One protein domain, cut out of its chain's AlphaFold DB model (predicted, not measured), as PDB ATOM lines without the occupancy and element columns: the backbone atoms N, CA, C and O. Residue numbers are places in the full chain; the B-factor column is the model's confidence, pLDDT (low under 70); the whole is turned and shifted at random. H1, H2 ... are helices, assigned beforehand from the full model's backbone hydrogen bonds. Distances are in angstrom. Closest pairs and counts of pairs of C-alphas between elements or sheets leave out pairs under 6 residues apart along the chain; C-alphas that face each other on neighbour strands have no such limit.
ATOM      1  N   TYR A 368     -92.277 -25.169  -1.565       94.69
ATOM      2  CA  TYR A 368     -91.671 -24.408  -0.474       94.69
ATOM      3  C   TYR A 368     -91.796 -25.112   0.875       94.69
ATOM      4  O   TYR A 368     -90.814 -25.142   1.614       94.69
ATOM      5  N   VAL A 369     -92.936 -25.750   1.155       94.38
ATOM      6  CA  VAL A 369     -93.112 -26.605   2.338       94.38
ATOM      7  C   VAL A 369     -92.044 -27.699   2.357       94.38
ATOM      8  O   VAL A 369     -91.283 -27.781   3.315       94.38
ATOM      9  N   ASN A 370     -91.876 -28.452   1.264       93.50
ATOM     10  CA  ASN A 370     -90.837 -29.485   1.189       93.50
ATOM     11  C   ASN A 370     -89.423 -28.910   1.353       93.50
ATOM     12  O   ASN A 370     -88.602 -29.500   2.049       93.50
ATOM     13  N   LYS A 371     -89.129 -27.749   0.751       93.88
ATOM     14  CA  LYS A 371     -87.826 -27.076   0.891       93.88
ATOM     15  C   LYS A 371     -87.493 -26.695   2.333       93.88
ATOM     16  O   LYS A 371     -86.315 -26.700   2.675       93.88
ATOM     17  N   ILE A 372     -88.499 -26.346   3.131       95.62
ATOM     18  CA  ILE A 372     -88.351 -25.999   4.546       95.62
ATOM     19  C   ILE A 372     -88.259 -27.273   5.388       95.62
ATOM     20  O   ILE A 372     -87.266 -27.479   6.080       95.62
ATOM     21  N   SER A 373     -89.247 -28.164   5.289       93.62
ATOM     22  CA  SER A 373     -89.328 -29.374   6.117       93.62
ATOM     23  C   SER A 373     -88.131 -30.310   5.917       93.62
ATOM     24  O   SER A 373     -87.648 -30.915   6.872       93.62
ATOM     25  N   GLN A 374     -87.611 -30.395   4.689       93.38
ATOM     26  CA  GLN A 374     -86.463 -31.237   4.334       93.38
ATOM     27  C   GLN A 374     -85.140 -30.463   4.300       93.38
ATOM     28  O   GLN A 374     -84.164 -30.957   3.736       93.38
ATOM     29  N   TYR A 375     -85.088 -29.241   4.842       93.38
ATOM     30  CA  TYR A 375     -83.835 -28.496   4.900       93.38
ATOM     31  C   TYR A 375     -82.804 -29.299   5.711       93.38
ATOM     32  O   TYR A 375     -83.105 -29.667   6.855       93.38
ATOM     33  N   PRO A 376     -81.629 -29.611   5.134       89.19
ATOM     34  CA  PRO A 376     -80.617 -30.388   5.828       89.19
ATOM     35  C   PRO A 376     -80.041 -29.553   6.968       89.19
ATOM     36  O   PRO A 376     -79.621 -28.416   6.766       89.19
ATOM     37  N   ILE A 377     -80.030 -30.125   8.163       84.69
ATOM     38  CA  ILE A 377     -79.242 -29.618   9.282       84.69
ATOM     39  C   ILE A 377     -77.998 -30.502   9.271       84.69
ATOM     40  O   ILE A 377     -78.119 -31.712   9.464       84.69
ATOM     41  N   GLU A 378     -76.842 -29.951   8.902       78.19
ATOM     42  CA  GLU A 378     -75.598 -30.729   8.830       78.19
ATOM     43  C   GLU A 378     -75.242 -31.259  10.226       78.19
ATOM     44  O   GLU A 378     -75.721 -30.735  11.236       78.19
ATOM     45  N   SER A 379     -74.424 -32.314  10.294       68.69
ATOM     46  CA  SER A 379     -73.960 -32.883  11.560       68.69
ATOM     47  C   SER A 379     -73.127 -31.847  12.314       68.69
ATOM     48  O   SER A 379     -71.934 -31.685  12.054       68.69
ATOM     49  N   VAL A 380     -73.779 -31.112  13.209       74.94
ATOM     50  CA  VAL A 380     -73.141 -30.147  14.100       74.94
ATOM     51  C   VAL A 380     -72.173 -30.899  14.998       74.94
ATOM     52  O   VAL A 380     -72.579 -31.851  15.663       74.94
ATOM     53  N   ASN A 381     -70.912 -30.470  15.033       79.75
ATOM     54  CA  ASN A 381     -69.992 -30.939  16.054       79.75
ATOM     55  C   ASN A 381     -70.331 -30.231  17.367       79.75
ATOM     56  O   ASN A 381     -70.028 -29.051  17.537       79.75
ATOM     57  N   PHE A 382     -71.015 -30.925  18.272       83.00
ATOM     58  CA  PHE A 382     -71.391 -30.343  19.557       83.00
ATOM     59  C   PHE A 382     -70.210 -30.200  20.521       83.00
ATOM     60  O   PHE A 382     -70.375 -29.496  21.511       83.00
ATOM     61  N   ASP A 383     -69.040 -30.764  20.195       79.75
ATOM     62  CA  ASP A 383     -67.783 -30.572  20.933       79.75
ATOM     63  C   ASP A 383     -67.137 -29.201  20.644       79.75
ATOM     64  O   ASP A 383     -66.215 -28.774  21.341       79.75
ATOM     65  N   ASP A 384     -67.608 -28.485  19.615       81.69
ATOM     66  CA  ASP A 384     -67.155 -27.127  19.331       81.69
ATOM     67  C   ASP A 384     -67.577 -26.157  20.456       81.69
ATOM     68  O   ASP A 384     -68.588 -26.373  21.137       81.69
ATOM     69  N   PRO A 385     -66.879 -25.014  20.621       84.50
ATOM     70  CA  PRO A 385     -67.293 -23.985  21.566       84.50
ATOM     71  C   PRO A 385     -68.767 -23.598  21.386       84.50
ATOM     72  O   PRO A 385     -69.237 -23.410  20.261       84.50
ATOM     73  N   ILE A 386     -69.483 -23.390  22.498       83.44
ATOM     74  CA  ILE A 386     -70.916 -23.027  22.516       83.44
ATOM     75  C   ILE A 386     -71.222 -21.850  21.574       83.44
ATOM     76  O   ILE A 386     -72.283 -21.796  20.947       83.44
ATOM     77  N   GLU A 387     -70.295 -20.900  21.447       85.12
ATOM     78  CA  GLU A 387     -70.416 -19.773  20.522       85.12
ATOM     79  C   GLU A 387     -70.473 -20.216  19.049       85.12
ATOM     80  O   GLU A 387     -71.340 -19.752  18.304       85.12
ATOM     81  N   SER A 388     -69.618 -21.156  18.639       85.19
ATOM     82  CA  SER A 388     -69.594 -21.741  17.292       85.19
ATOM     83  C   SER A 388     -70.881 -22.508  16.991       85.19
ATOM     84  O   SER A 388     -71.507 -22.280  15.951       85.19
ATOM     85  N   VAL A 389     -71.344 -23.333  17.935       85.19
ATOM     86  CA  VAL A 389     -72.609 -24.080  17.822       85.19
ATOM     87  C   VAL A 389     -73.799 -23.121  17.681       85.19
ATOM     88  O   VAL A 389     -74.629 -23.258  16.778       85.19
ATOM     89  N   ASN A 390     -73.864 -22.073  18.508       87.88
ATOM     90  CA  ASN A 390     -74.914 -21.056  18.421       87.88
ATOM     91  C   ASN A 390     -74.844 -20.232  17.129       87.88
ATOM     92  O   ASN A 390     -75.882 -19.838  16.586       87.88
ATOM     93  N   LYS A 391     -73.642 -19.967  16.612       90.75
ATOM     94  CA  LYS A 391     -73.449 -19.293  15.324       90.75
ATOM     95  C   LYS A 391     -73.982 -20.147  14.174       90.75
ATOM     96  O   LYS A 391     -74.700 -19.618  13.323       90.75
ATOM     97  N   TYR A 392     -73.712 -21.452  14.184       90.62
ATOM     98  CA  TYR A 392     -74.267 -22.383  13.202       90.62
ATOM     99  C   TYR A 392     -75.800 -22.451  13.292       90.62
ATOM    100  O   TYR A 392     -76.482 -22.274  12.281       90.62
ATOM    101  N   LYS A 393     -76.365 -22.548  14.506       92.69
ATOM    102  CA  LYS A 393     -77.821 -22.476  14.729       92.69
ATOM    103  C   LYS A 393     -78.446 -21.236  14.089       92.69
ATOM    104  O   LYS A 393     -79.419 -21.333  13.340       92.69
ATOM    105  N   LYS A 394     -77.877 -20.057  14.364       93.44
ATOM    106  CA  LYS A 394     -78.336 -18.784  13.786       93.44
ATOM    107  C   LYS A 394     -78.244 -18.792  12.258       93.44
ATOM    108  O   LYS A 394     -79.135 -18.256  11.604       93.44
ATOM    109  N   SER A 395     -77.209 -19.413  11.691       93.25
ATOM    110  CA  SER A 395     -77.056 -19.562  10.240       93.25
ATOM    111  C   SER A 395     -78.167 -20.423   9.629       93.25
ATOM    112  O   SER A 395     -78.796 -19.978   8.670       93.25
ATOM    113  N   VAL A 396     -78.487 -21.579  10.222       93.25
ATOM    114  CA  VAL A 396     -79.591 -22.450   9.771       93.25
ATOM    115  C   VAL A 396     -80.933 -21.714   9.820       93.25
ATOM    116  O   VAL A 396     -81.676 -21.704   8.838       93.25
ATOM    117  N   ILE A 397     -81.230 -21.031  10.934       94.88
ATOM    118  CA  ILE A 397     -82.459 -20.233  11.084       94.88
ATOM    119  C   ILE A 397     -82.522 -19.128  10.020       94.88
ATOM    120  O   ILE A 397     -83.567 -18.921   9.401       94.88
ATOM    121  N   SER A 398     -81.401 -18.442   9.771       95.75
ATOM    122  CA  SER A 398     -81.306 -17.407   8.739       95.75
ATOM    123  C   SER A 398     -81.623 -17.957   7.345       95.75
ATOM    124  O   SER A 398     -82.382 -17.339   6.600       95.75
ATOM    125  N   GLU A 399     -81.106 -19.134   6.985       95.75
ATOM    126  CA  GLU A 399     -81.387 -19.758   5.688       95.75
ATOM    127  C   GLU A 399     -82.845 -20.218   5.548       95.75
ATOM    128  O   GLU A 399     -83.467 -19.978   4.508       95.75
ATOM    129  N   LEU A 400     -83.435 -20.802   6.595       95.62
ATOM    130  CA  LEU A 400     -84.859 -21.159   6.612       95.62
ATOM    131  C   LEU A 400     -85.756 -19.928   6.421       95.62
ATOM    132  O   LEU A 400     -86.698 -19.948   5.622       95.62
ATOM    133  N   GLN A 401     -85.421 -18.827   7.094       95.69
ATOM    134  CA  GLN A 401     -86.120 -17.554   6.953       95.69
ATOM    135  C   GLN A 401     -85.990 -17.001   5.521       95.69
ATOM    136  O   GLN A 401     -87.000 -16.636   4.920       95.69
ATOM    137  N   LYS A 402     -84.799 -17.067   4.905       95.81
ATOM    138  CA  LYS A 402     -84.606 -16.703   3.487       95.81
ATOM    139  C   LYS A 402     -85.465 -17.548   2.541       95.81
ATOM    140  O   LYS A 402     -85.920 -17.035   1.517       95.81
ATOM    141  N   ILE A 403     -85.683 -18.835   2.828       93.81
ATOM    142  CA  ILE A 403     -86.567 -19.688   2.016       93.81
ATOM    143  C   ILE A 403     -88.014 -19.199   2.110       93.81
ATOM    144  O   ILE A 403     -88.651 -19.051   1.064       93.81
ATOM    145  N   LYS A 404     -88.512 -18.895   3.318       94.81
ATOM    146  CA  LYS A 404     -89.848 -18.305   3.505       94.81
ATOM    147  C   LYS A 404     -89.976 -16.980   2.756       94.81
ATOM    148  O   LYS A 404     -90.929 -16.805   2.003       94.81
ATOM    149  N   ASP A 405     -89.011 -16.078   2.900       93.56
ATOM    150  CA  ASP A 405     -89.074 -14.754   2.269       93.56
ATOM    151  C   ASP A 405     -89.094 -14.865   0.738       93.56
ATOM    152  O   ASP A 405     -89.877 -14.199   0.056       93.56
ATOM    153  N   ARG A 406     -88.303 -15.793   0.180       91.38
ATOM    154  CA  ARG A 406     -88.361 -16.130  -1.250       91.38
ATOM    155  C   ARG A 406     -89.723 -16.678  -1.662       91.38
ATOM    156  O   ARG A 406     -90.150 -16.373  -2.774       91.38
ATOM    157  N   ALA A 407     -90.368 -17.484  -0.819       91.69
ATOM    158  CA  ALA A 407     -91.699 -18.022  -1.077       91.69
ATOM    159  C   ALA A 407     -92.743 -16.907  -1.118       91.69
ATOM    160  O   ALA A 407     -93.439 -16.760  -2.119       91.69
ATOM    161  N   LEU A 408     -92.785 -16.054  -0.091       89.88
ATOM    162  CA  LEU A 408     -93.721 -14.930  -0.012       89.88
ATOM    163  C   LEU A 408     -93.554 -13.959  -1.190       89.88
ATOM    164  O   LEU A 408     -94.545 -13.467  -1.730       89.88
ATOM    165  N   ALA A 409     -92.327 -13.767  -1.680       88.75
ATOM    166  CA  ALA A 409     -92.068 -12.981  -2.885       88.75
ATOM    167  C   ALA A 409     -92.664 -13.583  -4.178       88.75
ATOM    168  O   ALA A 409     -92.805 -12.854  -5.164       88.75
ATOM    169  N   GLN A 410     -93.008 -14.880  -4.208       87.25
ATOM    170  CA  GLN A 410     -93.691 -15.522  -5.344       87.25
ATOM    171  C   GLN A 410     -95.213 -15.363  -5.317       87.25
ATOM    172  O   GLN A 410     -95.839 -15.554  -6.355       87.25
ATOM    173  N   LYS A 411     -95.815 -14.945  -4.195       85.81
ATOM    174  CA  LYS A 411     -97.279 -14.805  -4.055       85.81
ATOM    175  C   LYS A 411     -97.910 -13.863  -5.092       85.81
ATOM    176  O   LYS A 411     -99.082 -13.983  -5.416       85.81
ATOM    177  N   LYS A 412     -97.125 -12.935  -5.651       83.88
ATOM    178  CA  LYS A 412     -97.548 -12.039  -6.745       83.88
ATOM    179  C   LYS A 412     -97.627 -12.704  -8.127       83.88
ATOM    180  O   LYS A 412     -98.063 -12.054  -9.075       83.88
ATOM    181  N   TYR A 413     -97.148 -13.937  -8.268       81.38
ATOM    182  CA  TYR A 413     -97.041 -14.633  -9.552       81.38
ATOM    183  C   TYR A 413     -97.779 -15.969  -9.588       81.38
ATOM    184  O   TYR A 413     -98.129 -16.401 -10.676       81.38
ATOM    185  N   THR A 414     -98.002 -16.622  -8.448       85.62
ATOM    186  CA  THR A 414     -98.620 -17.956  -8.369       85.62
ATOM    187  C   THR A 414     -99.543 -18.061  -7.162       85.62
ATOM    188  O   THR A 414     -99.462 -17.239  -6.245       85.62
ATOM    189  N   GLN A 415    -100.349 -19.124  -7.106       86.88
ATOM    190  CA  GLN A 415    -100.989 -19.527  -5.858       86.88
ATOM    191  C   GLN A 415     -99.924 -19.925  -4.836       86.88
ATOM    192  O   GLN A 415     -98.867 -20.479  -5.171       86.88
ATOM    193  N   LEU A 416    -100.186 -19.553  -3.586       89.75
ATOM    194  CA  LEU A 416     -99.310 -19.829  -2.464       89.75
ATOM    195  C   LEU A 416    -100.095 -19.721  -1.153       89.75
ATOM    196  O   LEU A 416    -100.550 -18.632  -0.790       89.75
ATOM    197  N   ASP A 417    -100.201 -20.824  -0.420       91.44
ATOM    198  CA  ASP A 417    -100.739 -20.829   0.935       91.44
ATOM    199  C   ASP A 417     -99.638 -20.458   1.939       91.44
ATOM    200  O   ASP A 417     -98.784 -21.266   2.322       91.44
ATOM    201  N   SER A 418     -99.663 -19.197   2.373       91.31
ATOM    202  CA  SER A 418     -98.734 -18.682   3.378       91.31
ATOM    203  C   SER A 418     -98.875 -19.390   4.726       91.31
ATOM    204  O   SER A 418     -97.870 -19.541   5.413       91.31
ATOM    205  N   VAL A 419    -100.072 -19.872   5.085       93.44
ATOM    206  CA  VAL A 419    -100.313 -20.532   6.377       93.44
ATOM    207  C   VAL A 419     -99.568 -21.861   6.437       93.44
ATOM    208  O   VAL A 419     -98.849 -22.127   7.401       93.44
ATOM    209  N   SER A 420     -99.658 -22.674   5.381       94.00
ATOM    210  CA  SER A 420     -98.904 -23.930   5.287       94.00
ATOM    211  C   SER A 420     -97.388 -23.717   5.335       94.00
ATOM    212  O   SER A 420     -96.674 -24.489   5.977       94.00
ATOM    213  N   ILE A 421     -96.877 -22.659   4.698       94.81
ATOM    214  CA  ILE A 421     -95.441 -22.333   4.702       94.81
ATOM    215  C   ILE A 421     -94.978 -21.889   6.091       94.81
ATOM    216  O   ILE A 421     -93.929 -22.332   6.561       94.81
ATOM    217  N   GLU A 422     -95.752 -21.037   6.763       94.75
ATOM    218  CA  GLU A 422     -95.454 -20.598   8.128       94.75
ATOM    219  C   GLU A 422     -95.494 -21.760   9.116       94.75
ATOM    220  O   GLU A 422     -94.592 -21.889   9.945       94.75
ATOM    221  N   LYS A 423     -96.477 -22.655   8.980       95.69
ATOM    222  CA  LYS A 423     -96.562 -23.878   9.780       95.69
ATOM    223  C   LYS A 423     -95.332 -24.768   9.581       95.69
ATOM    224  O   LYS A 423     -94.719 -25.171  10.568       95.69
ATOM    225  N   ALA A 424     -94.937 -25.023   8.332       95.06
ATOM    226  CA  ALA A 424     -93.745 -25.813   8.022       95.06
ATOM    227  C   ALA A 424     -92.468 -25.180   8.601       95.06
ATOM    228  O   ALA A 424     -91.608 -25.887   9.126       95.06
ATOM    229  N   LEU A 425     -92.354 -23.846   8.552       96.88
ATOM    230  CA  LEU A 425     -91.236 -23.122   9.160       96.88
ATOM    231  C   LEU A 425     -91.236 -23.278  10.682       96.88
ATOM    232  O   LEU A 425     -90.201 -23.616  11.247       96.88
ATOM    233  N   ALA A 426     -92.374 -23.070  11.344       95.56
ATOM    234  CA  ALA A 426     -92.486 -23.211  12.793       95.56
ATOM    235  C   ALA A 426     -92.147 -24.637  13.258       95.56
ATOM    236  O   ALA A 426     -91.450 -24.824  14.254       95.56
ATOM    237  N   GLU A 427     -92.594 -25.654  12.521       95.75
ATOM    238  CA  GLU A 427     -92.234 -27.052  12.770       95.75
ATOM    239  C   GLU A 427     -90.731 -27.291  12.621       95.75
ATOM    240  O   GLU A 427     -90.119 -27.848  13.535       95.75
ATOM    241  N   LYS A 428     -90.113 -26.808  11.536       95.81
ATOM    242  CA  LYS A 428     -88.674 -26.988  11.319       95.81
ATOM    243  C   LYS A 428     -87.824 -26.221  12.332       95.81
ATOM    244  O   LYS A 428     -86.799 -26.725  12.774       95.81
ATOM    245  N   LEU A 429     -88.253 -25.031  12.750       95.00
ATOM    246  CA  LEU A 429     -87.572 -24.268  13.799       95.00
ATOM    247  C   LEU A 429     -87.638 -24.975  15.157       95.00
ATOM    248  O   LEU A 429     -86.639 -24.980  15.870       95.00
ATOM    249  N   ARG A 430     -88.758 -25.633  15.493       94.19
ATOM    250  CA  ARG A 430     -88.846 -26.476  16.700       94.19
ATOM    251  C   ARG A 430     -87.897 -27.672  16.643       94.19
ATOM    252  O   ARG A 430     -87.286 -27.992  17.655       94.19
ATOM    253  N   GLU A 431     -87.754 -28.304  15.479       91.38
ATOM    254  CA  GLU A 431     -86.781 -29.385  15.260       91.38
ATOM    255  C   GLU A 431     -85.341 -28.890  15.469       91.38
ATOM    256  O   GLU A 431     -84.585 -29.503  16.221       91.38
ATOM    257  N   VAL A 432     -84.987 -27.742  14.879       91.50
ATOM    258  CA  VAL A 432     -83.687 -27.083  15.090       91.50
ATOM    259  C   VAL A 432     -83.486 -26.762  16.574       91.50
ATOM    260  O   VAL A 432     -82.449 -27.078  17.144       91.50
ATOM    261  N   ASP A 433     -84.466 -26.166  17.248       90.88
ATOM    262  CA  ASP A 433     -84.338 -25.845  18.670       90.88
ATOM    263  C   ASP A 433     -84.143 -27.091  19.538       90.88
ATOM    264  O   ASP A 433     -83.293 -27.072  20.430       90.88
ATOM    265  N   ALA A 434     -84.891 -28.163  19.273       87.44
ATOM    266  CA  ALA A 434     -84.775 -29.422  19.996       87.44
ATOM    267  C   ALA A 434     -83.393 -30.060  19.804       87.44
ATOM    268  O   ALA A 434     -82.755 -30.411  20.794       87.44
ATOM    269  N   LEU A 435     -82.900 -30.139  18.561       86.25
ATOM    270  CA  LEU A 435     -81.594 -30.721  18.242       86.25
ATOM    271  C   LEU A 435     -80.456 -30.002  18.979       86.25
ATOM    272  O   LEU A 435     -79.612 -30.643  19.598       86.25
ATOM    273  N   PHE A 436     -80.449 -28.667  18.950       87.62
ATOM    274  CA  PHE A 436     -79.371 -27.892  19.565       87.62
ATOM    275  C   PHE A 436     -79.473 -27.848  21.090       87.62
ATOM    276  O   PHE A 436     -78.442 -27.835  21.756       87.62
ATOM    277  N   ARG A 437     -80.686 -27.842  21.662       84.81
ATOM    278  CA  ARG A 437     -80.862 -27.974  23.119       84.81
ATOM    279  C   ARG A 437     -80.362 -29.327  23.610       84.81
ATOM    280  O   ARG A 437     -79.682 -29.370  24.625       84.81
ATOM    281  N   PHE A 438     -80.686 -30.394  22.883       81.25
ATOM    282  CA  PHE A 438     -80.236 -31.742  23.206       81.25
ATOM    283  C   PHE A 438     -78.709 -31.839  23.120       81.25
ATOM    284  O   PHE A 438     -78.076 -32.164  24.114       81.25
ATOM    285  N   GLY A 439     -78.096 -31.451  21.997       77.44
ATOM    286  CA  GLY A 439     -76.638 -31.531  21.834       77.44
ATOM    287  C   GLY A 439     -75.838 -30.696  22.846       77.44
ATOM    288  O   GLY A 439     -74.833 -31.164  23.371       77.44
ATOM    289  N   LEU A 440     -76.309 -29.490  23.191       76.75
ATOM    290  CA  LEU A 440     -75.649 -28.646  24.199       76.75
ATOM    291  C   LEU A 440     -75.823 -29.160  25.638       76.75
ATOM    292  O   LEU A 440     -74.961 -28.898  26.473       76.75
ATOM    293  N   PHE A 441     -76.917 -29.868  25.941       75.31
ATOM    294  CA  PHE A 441     -77.149 -30.448  27.267       75.31
ATOM    295  C   PHE A 441     -76.117 -31.531  27.604       75.31
ATOM    296  O   PHE A 441     -75.581 -31.517  28.708       75.31
ATOM    297  N   PHE A 442     -75.787 -32.412  26.652       64.25
ATOM    298  CA  PHE A 442     -74.792 -33.474  26.865       64.25
ATOM    299  C   PHE A 442     -73.359 -32.941  26.951       64.25
ATOM    300  O   PHE A 442     -72.617 -33.363  27.833       64.25
ATOM    301  N   ASN A 443     -72.993 -31.953  26.122       63.41
ATOM    302  CA  ASN A 443     -71.677 -31.307  26.218       63.41
ATOM    303  C   ASN A 443     -71.469 -30.654  27.604       63.41
ATOM    304  O   ASN A 443     -70.432 -30.814  28.235       63.41
ATOM    305  N   ALA A 444     -72.493 -29.982  28.144       60.69
ATOM    306  CA  ALA A 444     -72.391 -29.317  29.445       60.69
ATOM    307  C   ALA A 444     -72.227 -30.268  30.650       60.69
ATOM    308  O   ALA A 444     -71.880 -29.797  31.732       60.69
ATOM    309  N   GLN A 445     -72.502 -31.567  30.492       61.28
ATOM    310  CA  GLN A 445     -72.383 -32.559  31.566       61.28
ATOM    311  C   GLN A 445     -71.131 -33.442  31.451       61.28
ATOM    312  O   GLN A 445     -70.941 -34.299  32.307       61.28
ATOM    313  N   ASP A 446     -70.273 -33.225  30.443       54.88
ATOM    314  CA  ASP A 446     -69.103 -34.079  30.154       54.88
ATOM    315  C   ASP A 446     -69.497 -35.565  29.977       54.88
ATOM    316  O   ASP A 446     -68.747 -36.495  30.277       54.88
ATOM    317  N   ILE A 447     -70.734 -35.791  29.518       52.59
ATOM    318  CA  ILE A 447     -71.308 -37.118  29.315       52.59
ATOM    319  C   ILE A 447     -71.018 -37.544  27.879       52.59
ATOM    320  O   ILE A 447     -71.555 -36.973  26.924       52.59
TER     321      ILE A 447
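This is residues 368 to 447 of the 499 residues of an uncharacterized protein of Legionella pneumophila subsp. pascullei (UniProt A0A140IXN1). Look for a long helical hairpin, in which H2 and H3 lie side by side and run opposite ways, with the short helix H1 packed on both of them near the end where the chain turns from H2 to H3. From H1 a stretch with no named element, residues 374 to 385, runs along the hairpin to its other end, where H2 begins; at the turn between H2 and H3, residues 409 to 415 stick out. The 80 printed residues hold three named helices, in the order H1, H2, H3, and no named strand; the class is all helix, with 55 residues in helices. The whole is a loose rod with a radius of gyration of the C-alphas of 15.0 A, spanning 52 by 17 by 14 A.

Begin with the longest helix, H3, residues 418 to 443, and then take H2, residues 386 to 408. The two touch and form a helical hairpin, running opposite ways at a shallow tilt of 7 degrees; their closest C-alphas are those of Lys 404 and Ile 421, 7.0 A apart. Now add H1, residues 368 to 373, which touches H3 at residues 420 to 428 alone. Their closest C-alphas, those of Val 369 and Ile 421, are 5.4 A apart, and the two run the same way at a shallow tilt of 21 degrees. H1 also touches H2, at residues 400 to 407 alone, with the C-alphas of Ile 372 and Leu 400 the closest at 6.3 A. H1 and H2 form a helical hairpin too, running opposite ways at a shallow tilt of 23 degrees. The helix packing is mostly aligned: the three pairs of helices that touch are at a shallow tilt. Read the backbone of H1, H2 and H3, and in each you find every O i to N i+4 pair within hydrogen-bond range.

Find C-alpha 418 at (-98.734, -18.682, 3.378); from there H3 runs 37.6 A to C-alpha 443 at (-71.677, -31.307, 26.218). H2 starts at C-alpha 386, at (-70.916, -23.027, 22.516), and reaches C-alpha 408 after 33.1 A. H1 is short, 8.6 A from C-alpha 368 to C-alpha 373.

The two C-alphas farthest apart are those of Tyr 413 and Asp 446, at 52.3 A. The printed part, residues 368 to 447, has no cut. The link from H1 to H2 is long, with 12 residues, and the link from H2 to H3 is short, with 9. The mean pLDDT of the printed part is 87.1; look for values under 70 at residue 379 and at residues 442 to 447, of which 442 and 443 belong to H3.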